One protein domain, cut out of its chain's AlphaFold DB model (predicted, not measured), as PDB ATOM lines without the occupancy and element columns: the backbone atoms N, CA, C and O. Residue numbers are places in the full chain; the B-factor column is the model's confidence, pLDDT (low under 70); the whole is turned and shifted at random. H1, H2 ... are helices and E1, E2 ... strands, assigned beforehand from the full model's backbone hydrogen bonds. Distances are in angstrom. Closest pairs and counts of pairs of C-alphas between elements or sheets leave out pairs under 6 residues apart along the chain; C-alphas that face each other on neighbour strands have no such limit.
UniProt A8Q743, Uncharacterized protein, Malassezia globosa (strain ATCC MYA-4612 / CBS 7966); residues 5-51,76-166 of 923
ATOM      1  N   PRO A   5     -26.924  -4.654   7.939       60.72
ATOM      2  CA  PRO A   5     -26.159  -5.183   9.058       60.72
ATOM      3  C   PRO A   5     -24.656  -5.003   8.787       60.72
ATOM      4  O   PRO A   5     -23.990  -5.827   8.150       60.72
ATOM      5  N   SER A   6     -24.110  -3.885   9.259       58.72
ATOM      6  CA  SER A   6     -22.669  -3.625   9.332       58.72
ATOM      7  C   SER A   6     -22.302  -3.231  10.761       58.72
ATOM      8  O   SER A   6     -23.013  -2.465  11.408       58.72
ATOM      9  N   GLY A   7     -21.211  -3.808  11.270       67.38
ATOM     10  CA  GLY A   7     -20.866  -3.793  12.691       67.38
ATOM     11  C   GLY A   7     -20.496  -2.408  13.221       67.38
ATOM     12  O   GLY A   7     -21.348  -1.585  13.557       67.38
ATOM     13  N   SER A   8     -19.205  -2.163  13.391       78.00
ATOM     14  CA  SER A   8     -18.689  -0.869  13.828       78.00
ATOM     15  C   SER A   8     -18.845   0.201  12.739       78.00
ATOM     16  O   SER A   8     -18.989  -0.093  11.550       78.00
ATOM     17  N   LEU A   9     -18.747   1.474  13.137       81.94
ATOM     18  CA  LEU A   9     -18.657   2.578  12.176       81.94
ATOM     19  C   LEU A   9     -17.399   2.460  11.293       81.94
ATOM     20  O   LEU A   9     -17.398   2.958  10.175       81.94
ATOM     21  N   ALA A  10     -16.339   1.790  11.765       82.81
ATOM     22  CA  ALA A  10     -15.147   1.541  10.958       82.81
ATOM     23  C   ALA A  10     -15.439   0.557   9.813       82.81
ATOM     24  O   ALA A  10     -15.089   0.859   8.679       82.81
ATOM     25  N   ASP A  11     -16.167  -0.533  10.071       80.88
ATOM     26  CA  ASP A  11     -16.561  -1.510   9.039       80.88
ATOM     27  C   ASP A  11     -17.495  -0.878   7.993       80.88
ATOM     28  O   ASP A  11     -17.437  -1.190   6.804       80.88
ATOM     29  N   ALA A  12     -18.361   0.033   8.444       80.06
ATOM     30  CA  ALA A  12     -19.249   0.811   7.588       80.06
ATOM     31  C   ALA A  12     -18.471   1.810   6.703       80.06
ATOM     32  O   ALA A  12     -18.763   1.928   5.516       80.06
ATOM     33  N   VAL A  13     -17.453   2.482   7.255       85.69
ATOM     34  CA  VAL A  13     -16.522   3.347   6.503       85.69
ATOM     35  C   VAL A  13     -15.705   2.542   5.494       85.69
ATOM     36  O   VAL A  13     -15.546   2.999   4.368       85.69
ATOM     37  N   GLU A  14     -15.221   1.357   5.866       84.88
ATOM     38  CA  GLU A  14     -14.388   0.509   5.006       84.88
ATOM     39  C   GLU A  14     -15.160   0.056   3.758       84.88
ATOM     40  O   GLU A  14     -14.750   0.356   2.640       84.88
ATOM     41  N   ARG A  15     -16.354  -0.536   3.937       78.31
ATOM     42  CA  ARG A  15     -17.208  -0.989   2.820       78.31
ATOM     43  C   ARG A  15     -17.586   0.139   1.858       78.31
ATOM     44  O   ARG A  15     -17.621  -0.075   0.649       78.31
ATOM     45  N   VAL A  16     -17.890   1.331   2.379       82.62
ATOM     46  CA  VAL A  16     -18.224   2.493   1.537       82.62
ATOM     47  C   VAL A  16     -16.981   3.017   0.820       82.62
ATOM     48  O   VAL A  16     -17.056   3.311  -0.371       82.62
ATOM     49  N   PHE A  17     -15.833   3.076   1.501       85.25
ATOM     50  CA  PHE A  17     -14.572   3.496   0.897       85.25
ATOM     51  C   PHE A  17     -14.172   2.577  -0.257       85.25
ATOM     52  O   PHE A  17     -13.934   3.072  -1.354       85.25
ATOM     53  N   ASP A  18     -14.153   1.261  -0.047       81.19
ATOM     54  CA  ASP A  18     -13.730   0.302  -1.072       81.19
ATOM     55  C   ASP A  18     -14.680   0.301  -2.280       81.19
ATOM     56  O   ASP A  18     -14.225   0.255  -3.422       81.19
ATOM     57  N   CYS A  19     -15.990   0.463  -2.053       77.12
ATOM     58  CA  CYS A  19     -16.979   0.583  -3.126       77.12
ATOM     59  C   CYS A  19     -16.816   1.876  -3.954       77.12
ATOM     60  O   CYS A  19     -17.006   1.856  -5.170       77.12
ATOM     61  N   MET A  20     -16.443   2.996  -3.319       80.81
ATOM     62  CA  MET A  20     -16.260   4.293  -3.989       80.81
ATOM     63  C   MET A  20     -14.849   4.497  -4.567       80.81
ATOM     64  O   MET A  20     -14.686   5.269  -5.508       80.81
ATOM     65  N   LYS A  21     -13.823   3.803  -4.058       81.75
ATOM     66  CA  LYS A  21     -12.401   4.023  -4.390       81.75
ATOM     67  C   LYS A  21     -12.103   4.038  -5.897       81.75
ATOM     68  O   LYS A  21     -11.302   4.859  -6.330       81.75
ATOM     69  N   GLN A  22     -12.744   3.155  -6.667       78.81
ATOM     70  CA  GLN A  22     -12.574   3.006  -8.125       78.81
ATOM     71  C   GLN A  22     -13.819   3.420  -8.939       78.81
ATOM     72  O   GLN A  22     -13.874   3.181 -10.144       78.81
ATOM     73  N   ARG A  23     -14.833   4.020  -8.301       83.00
ATOM     74  CA  ARG A  23     -16.029   4.553  -8.973       83.00
ATOM     75  C   ARG A  23     -15.996   6.069  -8.934       83.00
ATOM     76  O   ARG A  23     -15.759   6.630  -7.867       83.00
ATOM     77  N   PHE A  24     -16.258   6.709 -10.065       83.44
ATOM     78  CA  PHE A  24     -16.282   8.166 -10.190       83.44
ATOM     79  C   PHE A  24     -17.703   8.645 -10.503       83.44
ATOM     80  O   PHE A  24     -18.484   7.911 -11.112       83.44
ATOM     81  N   PHE A  25     -18.062   9.843 -10.052       84.00
ATOM     82  CA  PHE A  25     -19.435  10.361 -10.113       84.00
ATOM     83  C   PHE A  25     -19.528  11.596 -11.017       84.00
ATOM     84  O   PHE A  25     -18.547  12.297 -11.213       84.00
ATOM     85  N   VAL A  26     -20.700  11.867 -11.603       81.88
ATOM     86  CA  VAL A  26     -20.874  13.049 -12.470       81.88
ATOM     87  C   VAL A  26     -20.757  14.328 -11.642       81.88
ATOM     88  O   VAL A  26     -21.395  14.433 -10.597       81.88
ATOM     89  N   GLY A  27     -19.959  15.283 -12.124       78.69
ATOM     90  CA  GLY A  27     -19.587  16.494 -11.389       78.69
ATOM     91  C   GLY A  27     -18.437  16.300 -10.394       78.69
ATOM     92  O   GLY A  27     -18.242  17.158  -9.543       78.69
ATOM     93  N   GLU A  28     -17.704  15.183 -10.458       84.38
ATOM     94  CA  GLU A  28     -16.502  14.951  -9.649       84.38
ATOM     95  C   GLU A  28     -15.228  15.382 -10.391       84.38
ATOM     96  O   GLU A  28     -15.037  15.033 -11.563       84.38
ATOM     97  N   ASP A  29     -14.346  16.093  -9.687       85.00
ATOM     98  CA  ASP A  29     -13.036  16.520 -10.180       85.00
ATOM     99  C   ASP A  29     -12.026  15.366 -10.134       85.00
ATOM    100  O   ASP A  29     -11.857  14.685  -9.114       85.00
ATOM    101  N   VAL A  30     -11.336  15.131 -11.252       87.50
ATOM    102  CA  VAL A  30     -10.409  14.007 -11.417       87.50
ATOM    103  C   VAL A  30      -9.126  14.406 -12.142       87.50
ATOM    104  O   VAL A  30      -9.110  15.218 -13.064       87.50
ATOM    105  N   LEU A  31      -8.029  13.766 -11.748       86.81
ATOM    106  CA  LEU A  31      -6.728  13.852 -12.395       86.81
ATOM    107  C   LEU A  31      -6.580  12.682 -13.374       86.81
ATOM    108  O   LEU A  31      -6.410  11.530 -12.958       86.81
ATOM    109  N   VAL A  32      -6.639  12.983 -14.672       86.69
ATOM    110  CA  VAL A  32      -6.478  12.012 -15.761       86.69
ATOM    111  C   VAL A  32      -4.997  11.819 -16.068       86.69
ATOM    112  O   VAL A  32      -4.308  12.782 -16.403       86.69
ATOM    113  N   GLU A  33      -4.499  10.585 -15.998       82.75
ATOM    114  CA  GLU A  33      -3.104  10.266 -16.313       82.75
ATOM    115  C   GLU A  33      -2.925   9.918 -17.801       82.75
ATOM    116  O   GLU A  33      -3.632   9.078 -18.364       82.75
ATOM    117  N   HIS A  34      -1.977  10.583 -18.463       77.19
ATOM    118  CA  HIS A  34      -1.676  10.411 -19.881       77.19
ATOM    119  C   HIS A  34      -0.179  10.642 -20.121       77.19
ATOM    120  O   HIS A  34       0.346  11.701 -19.797       77.19
ATOM    121  N   GLU A  35       0.515   9.633 -20.660       74.19
ATOM    122  CA  GLU A  35       1.959   9.695 -20.978       74.19
ATOM    123  C   GLU A  35       2.858  10.067 -19.775       74.19
ATOM    124  O   GLU A  35       3.952  10.601 -19.930       74.19
ATOM    125  N   GLY A  36       2.403   9.749 -18.554       68.75
ATOM    126  CA  GLY A  36       3.096  10.051 -17.294       68.75
ATOM    127  C   GLY A  36       2.805  11.441 -16.713       68.75
ATOM    128  O   GLY A  36       3.267  11.745 -15.616       68.75
ATOM    129  N   VAL A  37       2.015  12.269 -17.404       76.19
ATOM    130  CA  VAL A  37       1.544  13.578 -16.927       76.19
ATOM    131  C   VAL A  37       0.087  13.463 -16.469       76.19
ATOM    132  O   VAL A  37      -0.690  12.685 -17.026       76.19
ATOM    133  N   ARG A  38      -0.298  14.222 -15.436       81.69
ATOM    134  CA  ARG A  38      -1.677  14.279 -14.925       81.69
ATOM    135  C   ARG A  38      -2.332  15.606 -15.275       81.69
ATOM    136  O   ARG A  38      -1.726  16.655 -15.083       81.69
ATOM    137  N   TYR A  39      -3.571  15.538 -15.750       83.62
ATOM    138  CA  TYR A  39      -4.360  16.684 -16.201       83.62
ATOM    139  C   TYR A  39      -5.684  16.752 -15.422       83.62
ATOM    140  O   TYR A  39      -6.367  15.726 -15.354       83.62
ATOM    141  N   PRO A  40      -6.065  17.907 -14.845       84.00
ATOM    142  CA  PRO A  40      -7.350  18.066 -14.168       84.00
ATOM    143  C   PRO A  40      -8.508  18.123 -15.172       84.00
ATOM    144  O   PRO A  40      -8.378  18.685 -16.261       84.00
ATOM    145  N   GLY A  41      -9.650  17.548 -14.805       86.06
ATOM    146  CA  GLY A  41     -10.893  17.640 -15.565       86.06
ATOM    147  C   GLY A  41     -12.084  17.072 -14.795       86.06
ATOM    148  O   GLY A  41     -11.915  16.389 -13.786       86.06
ATOM    149  N   VAL A  42     -13.291  17.339 -15.286       85.31
ATOM    150  CA  VAL A  42     -14.550  17.016 -14.593       85.31
ATOM    151  C   VAL A  42     -15.247  15.829 -15.256       85.31
ATOM    152  O   VAL A  42     -15.351  15.751 -16.483       85.31
ATOM    153  N   VAL A  43     -15.764  14.892 -14.457       84.62
ATOM    154  CA  VAL A  43     -16.555  13.752 -14.951       84.62
ATOM    155  C   VAL A  43     -17.926  14.233 -15.444       84.62
ATOM    156  O   VAL A  43     -18.800  14.577 -14.648       84.62
ATOM    157  N   ARG A  44     -18.166  14.201 -16.760       82.69
ATOM    158  CA  ARG A  44     -19.440  14.625 -17.372       82.69
ATOM    159  C   ARG A  44     -20.464  13.493 -17.493       82.69
ATOM    160  O   ARG A  44     -21.668  13.727 -17.411       82.69
ATOM    161  N   SER A  45     -20.007  12.260 -17.706       78.81
ATOM    162  CA  SER A  45     -20.852  11.059 -17.758       78.81
ATOM    163  C   SER A  45     -20.026   9.790 -17.532       78.81
ATOM    164  O   SER A  45     -18.817   9.785 -17.762       78.81
ATOM    165  N   GLY A  46     -20.673   8.705 -17.104       76.00
ATOM    166  CA  GLY A  46     -20.068   7.374 -17.014       76.00
ATOM    167  C   GLY A  46     -21.028   6.310 -17.538       76.00
ATOM    168  O   GLY A  46     -22.218   6.344 -17.223       76.00
ATOM    169  N   LEU A  47     -20.523   5.385 -18.354       69.44
ATOM    170  CA  LEU A  47     -21.292   4.325 -19.007       69.44
ATOM    171  C   LEU A  47     -20.621   2.969 -18.768       69.44
ATOM    172  O   LEU A  47     -19.417   2.825 -18.961       69.44
ATOM    173  N   CYS A  48     -21.399   1.958 -18.373       64.62
ATOM    174  CA  CYS A  48     -20.905   0.586 -18.248       64.62
ATOM    175  C   CYS A  48     -20.969  -0.118 -19.610       64.62
ATOM    176  O   CYS A  48     -22.044  -0.221 -20.209       64.62
ATOM    177  N   CYS A  49     -19.842  -0.645 -20.097       54.44
ATOM    178  CA  CYS A  49     -19.760  -1.269 -21.424       54.44
ATOM    179  C   CYS A  49     -20.651  -2.522 -21.568       54.44
ATOM    180  O   CYS A  49     -21.096  -2.844 -22.667       54.44
ATOM    181  N   ARG A  50     -21.019  -3.169 -20.448       52.69
ATOM    182  CA  ARG A  50     -21.995  -4.279 -20.384       52.69
ATOM    183  C   ARG A  50     -23.452  -3.858 -20.651       52.69
ATOM    184  O   ARG A  50     -24.347  -4.698 -20.566       52.69
ATOM    185  N   HIS A  51     -23.723  -2.578 -20.906       50.94
ATOM    186  CA  HIS A  51     -25.062  -2.039 -21.188       50.94
ATOM    187  C   HIS A  51     -25.154  -1.309 -22.544       50.94
ATOM    188  O   HIS A  51     -26.132  -0.606 -22.798       50.94
ATOM    189  N   HIS A  76     -24.888   4.325  -9.497       54.06
ATOM    190  CA  HIS A  76     -25.322   3.882  -8.180       54.06
ATOM    191  C   HIS A  76     -24.378   2.810  -7.630       54.06
ATOM    192  O   HIS A  76     -24.485   1.630  -7.959       54.06
ATOM    193  N   ALA A  77     -23.495   3.220  -6.720       55.72
ATOM    194  CA  ALA A  77     -22.706   2.325  -5.879       55.72
ATOM    195  C   ALA A  77     -23.624   1.531  -4.919       55.72
ATOM    196  O   ALA A  77     -23.829   1.914  -3.763       55.72
ATOM    197  N   ASN A  78     -24.237   0.442  -5.404       57.03
ATOM    198  CA  ASN A  78     -25.167  -0.340  -4.595       57.03
ATOM    199  C   ASN A  78     -24.432  -1.252  -3.600       57.03
ATOM    200  O   ASN A  78     -24.008  -2.361  -3.908       57.03
ATOM    201  N   LEU A  79     -24.362  -0.788  -2.357       57.41
ATOM    202  CA  LEU A  79     -23.736  -1.488  -1.236       57.41
ATOM    203  C   LEU A  79     -24.516  -2.724  -0.745       57.41
ATOM    204  O   LEU A  79     -24.053  -3.370   0.193       57.41
ATOM    205  N   SER A  80     -25.703  -3.035  -1.289       52.59
ATOM    206  CA  SER A  80     -26.519  -4.200  -0.890       52.59
ATOM    207  C   SER A  80     -26.267  -5.471  -1.708       52.59
ATOM    208  O   SER A  80     -26.969  -6.459  -1.502       52.59
ATOM    209  N   LEU A  81     -25.331  -5.430  -2.654       54.38
ATOM    210  CA  LEU A  81     -24.945  -6.565  -3.490       54.38
ATOM    211  C   LEU A  81     -24.169  -7.608  -2.664       54.38
ATOM    212  O   LEU A  81     -23.382  -7.247  -1.786       54.38
ATOM    213  N   THR A  82     -24.398  -8.899  -2.918       52.53
ATOM    214  CA  THR A  82     -23.629  -9.983  -2.283       52.53
ATOM    215  C   THR A  82     -22.273 -10.175  -2.972       52.53
ATOM    216  O   THR A  82     -22.029  -9.635  -4.050       52.53
ATOM    217  N   GLU A  83     -21.380 -10.979  -2.388       48.19
ATOM    218  CA  GLU A  83     -20.080 -11.306  -3.002       48.19
ATOM    219  C   GLU A  83     -20.229 -11.966  -4.389       48.19
ATOM    220  O   GLU A  83     -19.376 -11.777  -5.252       48.19
ATOM    221  N   ALA A  84     -21.340 -12.669  -4.647       45.09
ATOM    222  CA  ALA A  84     -21.655 -13.212  -5.970       45.09
ATOM    223  C   ALA A  84     -22.077 -12.120  -6.975       45.09
ATOM    224  O   ALA A  84     -21.714 -12.183  -8.151       45.09
ATOM    225  N   ASP A  85     -22.804 -11.100  -6.513       50.50
ATOM    226  CA  ASP A  85     -23.296  -9.997  -7.347       50.50
ATOM    227  C   ASP A  85     -22.204  -8.959  -7.660       50.50
ATOM    228  O   ASP A  85     -22.288  -8.251  -8.664       50.50
ATOM    229  N   ALA A  86     -21.146  -8.876  -6.845       48.97
ATOM    230  CA  ALA A  86     -20.015  -7.969  -7.069       48.97
ATOM    231  C   ALA A  86     -19.310  -8.206  -8.424       48.97
ATOM    232  O   ALA A  86     -18.764  -7.274  -9.015       48.97
ATOM    233  N   HIS A  87     -19.378  -9.426  -8.968       52.19
ATOM    234  CA  HIS A  87     -18.871  -9.760 -10.304       52.19
ATOM    235  C   HIS A  87     -19.781  -9.296 -11.462       52.19
ATOM    236  O   HIS A  87     -19.349  -9.290 -12.624       52.19
ATOM    237  N   ALA A  88     -21.027  -8.896 -11.186       55.38
ATOM    238  CA  ALA A  88     -21.968  -8.415 -12.199       55.38
ATOM    239  C   ALA A  88     -21.658  -6.977 -12.658       55.38
ATOM    240  O   ALA A  88     -21.816  -6.674 -13.842       55.38
ATOM    241  N   ASP A  89     -21.151  -6.131 -11.755       63.25
ATOM    242  CA  ASP A  89     -20.897  -4.701 -11.992       63.25
ATOM    243  C   ASP A  89     -19.484  -4.264 -11.532       63.25
ATOM    244  O   ASP A  89     -19.339  -3.553 -10.532       63.25
ATOM    245  N   PRO A  90     -18.411  -4.706 -12.219       68.06
ATOM    246  CA  PRO A  90     -17.041  -4.334 -11.872       68.06
ATOM    247  C   PRO A  90     -16.739  -2.865 -12.242       68.06
ATOM    248  O   PRO A  90     -17.105  -2.429 -13.338       68.06
ATOM    249  N   PRO A  91     -16.023  -2.095 -11.395       68.38
ATOM    250  CA  PRO A  91     -15.723  -0.680 -11.656       68.38
ATOM    251  C   PRO A  91     -14.849  -0.465 -12.906       68.38
ATOM    252  O   PRO A  91     -14.943   0.572 -13.557       68.38
ATOM    253  N   GLU A  92     -14.052  -1.467 -13.277       71.00
ATOM    254  CA  GLU A  92     -13.197  -1.502 -14.474       71.00
ATOM    255  C   GLU A  92     -13.992  -1.509 -15.796       71.00
ATOM    256  O   GLU A  92     -13.456  -1.138 -16.838       71.00
ATOM    257  N   ALA A  93     -15.276  -1.895 -15.770       72.12
ATOM    258  CA  ALA A  93     -16.154  -1.902 -16.946       72.12
ATOM    259  C   ALA A  93     -16.832  -0.546 -17.229       72.12
ATOM    260  O   ALA A  93     -17.634  -0.450 -18.163       72.12
ATOM    261  N   TYR A  94     -16.539   0.489 -16.435       78.06
ATOM    262  CA  TYR A  94     -17.045   1.843 -16.648       78.06
ATOM    263  C   TYR A  94     -16.070   2.686 -17.470       78.06
ATOM    264  O   TYR A  94     -14.897   2.847 -17.121       78.06
ATOM    265  N   GLU A  95     -16.598   3.277 -18.538       82.62
ATOM    266  CA  GLU A  95     -15.921   4.288 -19.341       82.62
ATOM    267  C   GLU A  95     -16.532   5.659 -19.026       82.62
ATOM    268  O   GLU A  95     -17.750   5.853 -19.079       82.62
ATOM    269  N   TYR A  96     -15.675   6.601 -18.643       84.38
ATOM    270  CA  TYR A  96     -16.034   7.930 -18.168       84.38
ATOM    271  C   TYR A  96     -15.671   8.969 -19.224       84.38
ATOM    272  O   TYR A  96     -14.562   8.956 -19.758       84.38
ATOM    273  N   THR A  97     -16.591   9.887 -19.512       84.50
ATOM    274  CA  THR A  97     -16.318  11.058 -20.349       84.50
ATOM    275  C   THR A  97     -15.860  12.195 -19.446       84.50
ATOM    276  O   THR A  97     -16.664  12.720 -18.674       84.50
ATOM    277  N   ILE A  98     -14.584  12.564 -19.544       86.31
ATOM    278  CA  ILE A  98     -13.996  13.688 -18.809       86.31
ATOM    279  C   ILE A  98     -13.921  14.904 -19.718       86.31
ATOM    280  O   ILE A  98     -13.552  14.778 -20.886       86.31
ATOM    281  N   GLU A  99     -14.245  16.068 -19.173       84.44
ATOM    282  CA  GLU A  99     -14.090  17.369 -19.811       84.44
ATOM    283  C   GLU A  99     -12.905  18.105 -19.177       84.44
ATOM    284  O   GLU A  99     -12.892  18.354 -17.973       84.44
ATOM    285  N   PHE A 100     -11.881  18.399 -19.981       82.75
ATOM    286  CA  PHE A 100     -10.725  19.188 -19.550       82.75
ATOM    287  C   PHE A 100     -11.039  20.677 -19.660       82.75
ATOM    288  O   PHE A 100     -11.569  21.105 -20.685       82.75
ATOM    289  N   GLU A 101     -10.655  21.468 -18.659       67.56
ATOM    290  CA  GLU A 101     -10.906  22.914 -18.651       67.56
ATOM    291  C   GLU A 101     -10.208  23.612 -19.830       67.56
ATOM    292  O   GLU A 101     -10.834  24.353 -20.595       67.56
ATOM    293  N   HIS A 102      -8.907  23.360 -20.012       60.62
ATOM    294  CA  HIS A 102      -8.067  24.070 -20.980       60.62
ATOM    295  C   HIS A 102      -7.136  23.114 -21.758       60.62
ATOM    296  O   HIS A 102      -6.242  22.514 -21.161       60.62
ATOM    297  N   PRO A 103      -7.259  22.999 -23.099       52.62
ATOM    298  CA  PRO A 103      -8.372  23.450 -23.936       52.62
ATOM    299  C   PRO A 103      -9.595  22.531 -23.790       52.62
ATOM    300  O   PRO A 103      -9.434  21.312 -23.733       52.62
ATOM    301  N   ALA A 104     -10.799  23.112 -23.849       60.22
ATOM    302  CA  ALA A 104     -12.079  22.405 -23.775       60.22
ATOM    303  C   ALA A 104     -12.162  21.225 -24.764       60.22
ATOM    304  O   ALA A 104     -12.380  21.393 -25.969       60.22
ATOM    305  N   LYS A 105     -11.953  20.013 -24.243       74.62
ATOM    306  CA  LYS A 105     -11.975  18.744 -24.979       74.62
ATOM    307  C   LYS A 105     -12.557  17.662 -24.083       74.62
ATOM    308  O   LYS A 105     -12.179  17.547 -22.920       74.62
ATOM    309  N   THR A 106     -13.413  16.820 -24.651       81.94
ATOM    310  CA  THR A 106     -13.933  15.627 -23.975       81.94
ATOM    311  C   THR A 106     -13.126  14.389 -24.360       81.94
ATOM    312  O   THR A 106     -12.968  14.118 -25.553       81.94
ATOM    313  N   LYS A 107     -12.661  13.604 -23.383       82.81
ATOM    314  CA  LYS A 107     -11.966  12.322 -23.605       82.81
ATOM    315  C   LYS A 107     -12.681  11.205 -22.852       82.81
ATOM    316  O   LYS A 107     -13.027  11.368 -21.686       82.81
ATOM    317  N   VAL A 108     -12.878  10.069 -23.519       84.44
ATOM    318  CA  VAL A 108     -13.350   8.836 -22.876       84.44
ATOM    319  C   VAL A 108     -12.144   8.101 -22.291       84.44
ATOM    320  O   VAL A 108     -11.153   7.889 -22.992       84.44
ATOM    321  N   VAL A 109     -12.213   7.755 -21.007       84.00
ATOM    322  CA  VAL A 109     -11.144   7.100 -20.232       84.00
ATOM    323  C   VAL A 109     -11.727   6.077 -19.254       84.00
ATOM    324  O   VAL A 109     -12.918   6.101 -18.947       84.00
ATOM    325  N   ARG A 110     -10.893   5.162 -18.755       83.62
ATOM    326  CA  ARG A 110     -11.294   4.128 -17.779       83.62
ATOM    327  C   ARG A 110     -10.851   4.480 -16.364       83.62
ATOM    328  O   ARG A 110      -9.956   5.298 -16.187       83.62
ATOM    329  N   ALA A 111     -11.434   3.813 -15.365       81.38
ATOM    330  CA  ALA A 111     -11.116   4.017 -13.947       81.38
ATOM    331  C   ALA A 111      -9.608   3.936 -13.617       81.38
ATOM    332  O   ALA A 111      -9.147   4.625 -12.717       81.38
ATOM    333  N   GLU A 112      -8.836   3.133 -14.357       81.94
ATOM    334  CA  GLU A 112      -7.373   3.001 -14.223       81.94
ATOM    335  C   GLU A 112      -6.598   4.280 -14.586       81.94
ATOM    336  O   GLU A 112      -5.518   4.524 -14.058       81.94
ATOM    337  N   GLN A 113      -7.146   5.091 -15.494       82.25
ATOM    338  CA  GLN A 113      -6.552   6.339 -15.984       82.25
ATOM    339  C   GLN A 113      -6.995   7.550 -15.152       82.25
ATOM    340  O   GLN A 113      -6.620   8.678 -15.468       82.25
ATOM    341  N   LEU A 114      -7.810   7.329 -14.117       84.38
ATOM    342  CA  LEU A 114      -8.376   8.354 -13.253       84.38
ATOM    343  C   LEU A 114      -7.808   8.238 -11.842       84.38
ATOM    344  O   LEU A 114      -7.795   7.172 -11.227       84.38
ATOM    345  N   SER A 115      -7.398   9.372 -11.290       83.31
ATOM    346  CA  SER A 115      -6.998   9.492  -9.893       83.31
ATOM    347  C   SER A 115      -7.709  10.672  -9.240       83.31
ATOM    348  O   SER A 115      -8.047  11.654  -9.893       83.31
ATOM    349  N   ARG A 116      -7.978  10.560  -7.939       86.12
ATOM    350  CA  ARG A 116      -8.496  11.667  -7.128       86.12
ATOM    351  C   ARG A 116      -7.337  12.472  -6.561       86.12
ATOM    352  O   ARG A 116      -6.256  11.922  -6.336       86.12
ATOM    353  N   GLU A 117      -7.586  13.736  -6.243       80.12
ATOM    354  CA  GLU A 117      -6.660  14.505  -5.416       80.12
ATOM    355  C   GLU A 117      -6.403  13.829  -4.061       80.12
ATOM    356  O   GLU A 117      -7.240  13.090  -3.529       80.12
ATOM    357  N   ARG A 118      -5.243  14.132  -3.466       69.31
ATOM    358  CA  ARG A 118      -4.698  13.481  -2.259       69.31
ATOM    359  C   ARG A 118      -5.641  13.503  -1.044       69.31
ATOM    360  O   ARG A 118      -5.463  12.696  -0.128       69.31
ATOM    361  N   HIS A 119      -6.631  14.396  -1.035       74.06
ATOM    362  CA  HIS A 119      -7.544  14.613   0.086       74.06
ATOM    363  C   HIS A 119      -9.042  14.485  -0.248       74.06
ATOM    364  O   HIS A 119      -9.832  14.408   0.691       74.06
ATOM    365  N   ALA A 120      -9.443  14.367  -1.521       75.31
ATOM    366  CA  ALA A 120     -10.858  14.397  -1.927       75.31
ATOM    367  C   ALA A 120     -11.695  13.226  -1.364       75.31
ATOM    368  O   ALA A 120     -12.779  13.433  -0.821       75.31
ATOM    369  N   LEU A 121     -11.175  11.991  -1.410       82.00
ATOM    370  CA  LEU A 121     -11.826  10.811  -0.821       82.00
ATOM    371  C   LEU A 121     -10.901  10.136   0.197       82.00
ATOM    372  O   LEU A 121     -10.048   9.323  -0.154       82.00
ATOM    373  N   THR A 122     -11.097  10.431   1.485       86.00
ATOM    374  CA  THR A 122     -10.352   9.785   2.580       86.00
ATOM    375  C   THR A 122     -11.276   9.076   3.565       86.00
ATOM    376  O   THR A 122     -12.374   9.545   3.872       86.00
ATOM    377  N   LYS A 123     -10.794   7.974   4.159       87.75
ATOM    378  CA  LYS A 123     -11.492   7.262   5.247       87.75
ATOM    379  C   LYS A 123     -11.780   8.164   6.458       87.75
ATOM    380  O   LYS A 123     -12.708   7.886   7.210       87.75
ATOM    381  N   THR A 124     -11.020   9.245   6.652       85.88
ATOM    382  CA  THR A 124     -11.236  10.227   7.729       85.88
ATOM    383  C   THR A 124     -12.431  11.136   7.441       85.88
ATOM    384  O   THR A 124     -13.310  11.248   8.295       85.88
ATOM    385  N   ILE A 125     -12.508  11.720   6.238       85.25
ATOM    386  CA  ILE A 125     -13.662  12.528   5.801       85.25
ATOM    387  C   ILE A 125     -14.923  11.661   5.791       85.25
ATOM    388  O   ILE A 125     -15.929  12.027   6.394       85.25
ATOM    389  N   LEU A 126     -14.838  10.457   5.222       86.38
ATOM    390  CA  LEU A 126     -15.949   9.509   5.181       86.38
ATOM    391  C   LEU A 126     -16.416   9.087   6.587       86.38
ATOM    392  O   LEU A 126     -17.614   8.982   6.832       86.38
ATOM    393  N   ARG A 127     -15.501   8.911   7.551       87.56
ATOM    394  CA  ARG A 127     -15.842   8.626   8.960       87.56
ATOM    395  C   ARG A 127     -16.520   9.799   9.668       87.56
ATOM    396  O   ARG A 127     -17.312   9.550  10.577       87.56
ATOM    397  N   ARG A 128     -16.221  11.045   9.286       87.50
ATOM    398  CA  ARG A 128     -16.946  12.233   9.757       87.50
ATOM    399  C   ARG A 128     -18.339  12.271   9.128       87.50
ATOM    400  O   ARG A 128     -19.321  12.160   9.850       87.50
ATOM    401  N   PHE A 129     -18.417  12.267   7.798       88.19
ATOM    402  CA  PHE A 129     -19.679  12.275   7.057       88.19
ATOM    403  C   PHE A 129     -20.649  11.175   7.519       88.19
ATOM    404  O   PHE A 129     -21.797  11.465   7.832       88.19
ATOM    405  N   LEU A 130     -20.197   9.923   7.663       86.94
ATOM    406  CA  LEU A 130     -21.056   8.821   8.118       86.94
ATOM    407  C   LEU A 130     -21.411   8.878   9.618       86.94
ATOM    408  O   LEU A 130     -22.404   8.277  10.012       86.94
ATOM    409  N   ARG A 131     -20.653   9.588  10.465       86.00
ATOM    410  CA  ARG A 131     -21.037   9.857  11.869       86.00
ATOM    411  C   ARG A 131     -22.134  10.917  11.949       86.00
ATOM    412  O   ARG A 131     -23.056  10.817  12.763       86.00
ATOM    413  N   ASP A 132     -22.005  11.932  11.109       84.19
ATOM    414  CA  ASP A 132     -22.871  13.099  11.128       84.19
ATOM    415  C   ASP A 132     -24.184  12.775  10.386       84.19
ATOM    416  O   ASP A 132     -25.260  13.080  10.891       84.19
ATOM    417  N   ALA A 133     -24.134  12.013   9.288       83.94
ATOM    418  CA  ALA A 133     -25.305  11.626   8.497       83.94
ATOM    419  C   ALA A 133     -26.088  10.400   9.011       83.94
ATOM    420  O   ALA A 133     -27.271  10.255   8.681       83.94
ATOM    421  N   LEU A 134     -25.470   9.511   9.802       86.00
ATOM    422  CA  LEU A 134     -26.115   8.285  10.295       86.00
ATOM    423  C   LEU A 134     -26.392   8.308  11.802       86.00
ATOM    424  O   LEU A 134     -25.719   8.971  12.591       86.00
ATOM    425  N   CYS A 135     -27.347   7.482  12.211       81.62
ATOM    426  CA  CYS A 135     -27.516   7.010  13.579       81.62
ATOM    427  C   CYS A 135     -27.643   5.474  13.596       81.62
ATOM    428  O   CYS A 135     -27.947   4.843  12.581       81.62
ATOM    429  N   ARG A 136     -27.391   4.848  14.750       75.44
ATOM    430  CA  ARG A 136     -27.769   3.444  14.975       75.44
ATOM    431  C   ARG A 136     -29.227   3.369  15.405       75.44
ATOM    432  O   ARG A 136     -29.697   4.250  16.125       75.44
ATOM    433  N   ASP A 137     -29.917   2.297  15.028       69.31
ATOM    434  CA  ASP A 137     -31.228   2.025  15.615       69.31
ATOM    435  C   ASP A 137     -31.105   1.696  17.126       69.31
ATOM    436  O   ASP A 137     -30.344   0.787  17.471       69.31
ATOM    437  N   PRO A 138     -31.834   2.385  18.033       53.19
ATOM    438  CA  PRO A 138     -31.705   2.173  19.476       53.19
ATOM    439  C   PRO A 138     -32.276   0.853  20.009       53.19
ATOM    440  O   PRO A 138     -32.002   0.528  21.161       53.19
ATOM    441  N   TYR A 139     -33.086   0.124  19.231       52.34
ATOM    442  CA  TYR A 139     -33.826  -1.051  19.712       52.34
ATOM    443  C   TYR A 139     -33.187  -2.366  19.259       52.34
ATOM    444  O   TYR A 139     -33.142  -3.319  20.033       52.34
ATOM    445  N   VAL A 140     -32.638  -2.419  18.040       58.72
ATOM    446  CA  VAL A 140     -31.938  -3.613  17.528       58.72
ATOM    447  C   VAL A 140     -30.414  -3.449  17.542       58.72
ATOM    448  O   VAL A 140     -29.692  -4.438  17.643       58.72
ATOM    449  N   GLY A 141     -29.883  -2.225  17.426       55.66
ATOM    450  CA  GLY A 141     -28.439  -1.929  17.480       55.66
ATOM    451  C   GLY A 141     -27.577  -2.475  16.325       55.66
ATOM    452  O   GLY A 141     -26.392  -2.149  16.250       55.66
ATOM    453  N   GLN A 142     -28.158  -3.284  15.432       59.25
ATOM    454  CA  GLN A 142     -27.483  -3.999  14.337       59.25
ATOM    455  C   GLN A 142     -27.431  -3.220  13.014       59.25
ATOM    456  O   GLN A 142     -26.624  -3.552  12.148       59.25
ATOM    457  N   PHE A 143     -28.288  -2.208  12.847       71.19
ATOM    458  CA  PHE A 143     -28.495  -1.509  11.577       71.19
ATOM    459  C   PHE A 143     -28.189  -0.014  11.688       71.19
ATOM    460  O   PHE A 143     -28.471   0.624  12.709       71.19
ATOM    461  N   TRP A 144     -27.671   0.547  10.596       79.75
ATOM    462  CA  TRP A 144     -27.506   1.988  10.428       79.75
ATOM    463  C   TRP A 144     -28.720   2.597   9.723       79.75
ATOM    464  O   TRP A 144     -29.260   2.032   8.768       79.75
ATOM    465  N   LEU A 145     -29.128   3.771  10.194       78.56
ATOM    466  CA  LEU A 145     -30.208   4.588   9.652       78.56
ATOM    467  C   LEU A 145     -29.647   5.958   9.263       78.56
ATOM    468  O   LEU A 145     -28.725   6.453   9.909       78.56
ATOM    469  N   VAL A 146     -30.196   6.573   8.218       85.06
ATOM    470  CA  VAL A 146     -29.920   7.980   7.886       85.06
ATOM    471  C   VAL A 146     -30.728   8.867   8.839       85.06
ATOM    472  O   VAL A 146     -31.838   8.493   9.224       85.06
ATOM    473  N   ARG A 147     -30.190  10.021   9.252       83.69
ATOM    474  CA  ARG A 147     -30.941  10.971  10.093       83.69
ATOM    475  C   ARG A 147     -32.163  11.514   9.352       83.69
ATOM    476  O   ARG A 147     -32.093  11.813   8.166       83.69
ATOM    477  N   GLU A 148     -33.262  11.682  10.079       78.19
ATOM    478  CA  GLU A 148     -34.599  11.956   9.533       78.19
ATOM    479  C   GLU A 148     -34.658  13.211   8.641       78.19
ATOM    480  O   GLU A 148     -35.193  13.148   7.536       78.19
ATOM    481  N   HIS A 149     -33.992  14.303   9.034       76.56
ATOM    482  CA  HIS A 149     -33.898  15.518   8.212       76.56
ATOM    483  C   HIS A 149     -33.134  15.304   6.890       76.56
ATOM    484  O   HIS A 149     -33.540  15.838   5.861       76.56
ATOM    485  N   LEU A 150     -32.069  14.489   6.875       77.44
ATOM    486  CA  LEU A 150     -31.352  14.139   5.639       77.44
ATOM    487  C   LEU A 150     -32.157  13.160   4.782       77.44
ATOM    488  O   LEU A 150     -32.138  13.260   3.558       77.44
ATOM    489  N   ALA A 151     -32.879  12.232   5.415       79.38
ATOM    490  CA  ALA A 151     -33.765  11.318   4.710       79.38
ATOM    491  C   ALA A 151     -34.867  12.094   3.972       79.38
ATOM    492  O   ALA A 151     -35.068  11.869   2.782       79.38
ATOM    493  N   HIS A 152     -35.493  13.079   4.625       71.94
ATOM    494  CA  HIS A 152     -36.467  13.964   3.983       71.94
ATOM    495  C   HIS A 152     -35.821  14.848   2.897       71.94
ATOM    496  O   HIS A 152     -36.296  14.837   1.763       71.94
ATOM    497  N   LYS A 153     -34.699  15.532   3.188       70.12
ATOM    498  CA  LYS A 153     -33.994  16.420   2.232       70.12
ATOM    499  C   LYS A 153     -33.552  15.714   0.940       70.12
ATOM    500  O   LYS A 153     -33.472  16.356  -0.102       70.12
ATOM    501  N   HIS A 154     -33.286  14.406   0.992       72.44
ATOM    502  CA  HIS A 154     -32.846  13.606  -0.158       72.44
ATOM    503  C   HIS A 154     -33.866  12.545  -0.621       72.44
ATOM    504  O   HIS A 154     -33.504  11.645  -1.377       72.44
ATOM    505  N   GLY A 155     -35.130  12.622  -0.181       70.75
ATOM    506  CA  GLY A 155     -36.203  11.715  -0.621       70.75
ATOM    507  C   GLY A 155     -35.997  10.233  -0.266       70.75
ATOM    508  O   GLY A 155     -36.567   9.353  -0.912       70.75
ATOM    509  N   LEU A 156     -35.171   9.931   0.738       76.81
ATOM    510  CA  LEU A 156     -34.856   8.567   1.156       76.81
ATOM    511  C   LEU A 156     -35.983   8.002   2.027       76.81
ATOM    512  O   LEU A 156     -36.392   8.606   3.018       76.81
ATOM    513  N   SER A 157     -36.465   6.805   1.691       68.19
ATOM    514  CA  SER A 157     -37.546   6.166   2.444       68.19
ATOM    515  C   SER A 157     -37.093   5.743   3.843       68.19
ATOM    516  O   SER A 157     -36.303   4.812   4.003       68.19
ATOM    517  N   SER A 158     -37.656   6.373   4.872       67.31
ATOM    518  CA  SER A 158     -37.497   5.971   6.279       67.31
ATOM    519  C   SER A 158     -38.219   4.653   6.629       67.31
ATOM    520  O   SER A 158     -38.038   4.140   7.732       67.31
ATOM    521  N   ALA A 159     -39.029   4.086   5.723       67.12
ATOM    522  CA  ALA A 159     -39.786   2.856   5.965       67.12
ATOM    523  C   ALA A 159     -38.903   1.597   5.855       67.12
ATOM    524  O   ALA A 159     -38.200   1.396   4.865       67.12
ATOM    525  N   LEU A 160     -38.972   0.729   6.868       69.00
ATOM    526  CA  LEU A 160     -38.226  -0.529   6.935       69.00
ATOM    527  C   LEU A 160     -38.692  -1.510   5.831       69.00
ATOM    528  O   LEU A 160     -39.888  -1.789   5.765       69.00
ATOM    529  N   PRO A 161     -37.800  -2.064   4.984       73.19
ATOM    530  CA  PRO A 161     -38.198  -2.957   3.895       73.19
ATOM    531  C   PRO A 161     -38.859  -4.262   4.383       73.19
ATOM    532  O   PRO A 161     -38.363  -4.848   5.351       73.19
ATOM    533  N   PRO A 162     -39.883  -4.798   3.684       66.56
ATOM    534  CA  PRO A 162     -40.618  -5.995   4.118       66.56
ATOM    535  C   PRO A 162     -39.761  -7.241   4.371       66.56
ATOM    536  O   PRO A 162     -40.009  -7.988   5.311       66.56
ATOM    537  N   ALA A 163     -38.692  -7.450   3.594       63.72
ATOM    538  CA  ALA A 163     -37.764  -8.564   3.817       63.72
ATOM    539  C   ALA A 163     -36.998  -8.456   5.155       63.72
ATOM    540  O   ALA A 163     -36.616  -9.468   5.740       63.72
ATOM    541  N   ILE A 164     -36.784  -7.234   5.652       64.50
ATOM    542  CA  ILE A 164     -36.077  -6.965   6.912       64.50
ATOM    543  C   ILE A 164     -37.069  -6.957   8.082       64.50
ATOM    544  O   ILE A 164     -36.732  -7.484   9.141       64.50
ATOM    545  N   GLN A 165     -38.303  -6.478   7.871       66.81
ATOM    546  CA  GLN A 165     -39.433  -6.700   8.790       66.81
ATOM    547  C   GLN A 165     -39.600  -8.202   9.075       66.81
ATOM    548  O   GLN A 165     -39.415  -8.629  10.212       66.81
ATOM    549  N   ALA A 166     -39.774  -9.020   8.031       68.94
ATOM    550  CA  ALA A 166     -39.917 -10.472   8.149       68.94
ATOM    551  C   ALA A 166     -38.711 -11.158   8.826       68.94
ATOM    552  O   ALA A 166     -38.881 -12.127   9.563       68.94
TER     553      ALA A 166
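This is residues 5 to 51 and 76 to 166 of the 923 residues of an uncharacterized protein of Malassezia globosa (strain ATCC MYA-4612 / CBS 7966) (UniProt A8Q743). The domain is a long, loose pair of lobes: at one end a strongly twisted, curled sheet of the strands E1 to E4, and toward the other end two helices, H1 and H2, which cross steeply, with the small hairpin E5 and E6 and the short helix H3 beyond the end of H2. Residues 22 to 28 and the long link of residues 111 to 122 join the two lobes, no helix is on the four-stranded sheet, and a tail, residues 161 to 166 with the last helix H4, sticks out. The printed part has 138 residues with four named helices and six named strands, in the order H1, E1, E2, E3, E4, H2, E5, E6, H3, H4. The larger sheet has the order E1, E2, E3, E4 and is antiparallel, as is the pair E5 and E6; the class is mixed, helices and strands. The whole is loose, with a radius of gyration of the C-alphas of 17.7 A, and elongated, spanning 55 by 31 by 26 A.

Start at H1, residues 9 to 21, and look across to H2, residues 123 to 133: they touch, the closest C-alphas being those of Val 13 and Arg 127, 5.9 A apart. They run opposite ways at a steep tilt of 64 degrees. Next find the hairpin of E1, residues 29 to 34, and E2, residues 37 to 48, which are antiparallel; N 32 and O 39 are 2.8 A apart, within hydrogen-bond range. Residues 31 to 32 of E1 also pair, antiparallel, with residues 114 to 115. E2 bends by 86 degrees at residue 42, and E3, residues 94 to 100, is its antiparallel neighbour, with N 44 and O 97 at 2.8 A and N 95 and O 47 at 2.9 A. E3 and E4, residues 105 to 110, form a second antiparallel hairpin, with N 96 and O 109 at 2.8 A. The edge strands E1 and E4 are apart, but only just, at 8.1 A. Further on, E5, residues 134 to 136, and E6, residues 144 to 146, form a third hairpin, with N 135 and O 145 at 2.9 A. H3, residues 148 to 153, is close to H2 but not clearly touching it: the closest C-alphas, of Ala 133 and Leu 150, are 7.1 A apart. H4, residues 162 to 166, is apart from H1, H2 and H3. In H1, H2, H3 and H4 every O i to N i+4 pair is within hydrogen-bond range.

Find C-alpha 9 at (-18.657, 2.578, 12.176); from there H1 runs 17.8 A to C-alpha 21. E1 measures 16.1 A, and E2 sets out from C-alpha 37 at (1.544, 13.578, -16.927) and covers 26.0 A. E3 measures 18.7 A, E4 16.3 A and H2 14.8 A. E5, E6, H3 and H4 are shorter, and H4 ends at C-alpha 166 at (-39.917, -10.472, 8.149).

The C-alphas of Pro 103 and Ala 166, the two farthest apart, are 56.3 A from each other. Residues 52 to 75 are not printed, and C-alphas 51 and 76 stand 14.3 A apart across that cut, which falls in the link from E2 to E3. Of the links that are printed whole, the one from E4 to H2 is long. The mean pLDDT of the printed part is 74.3; look for values under 70 in 45 residues, among them residues 47 to 51, 76 to 91 and 162 to 166.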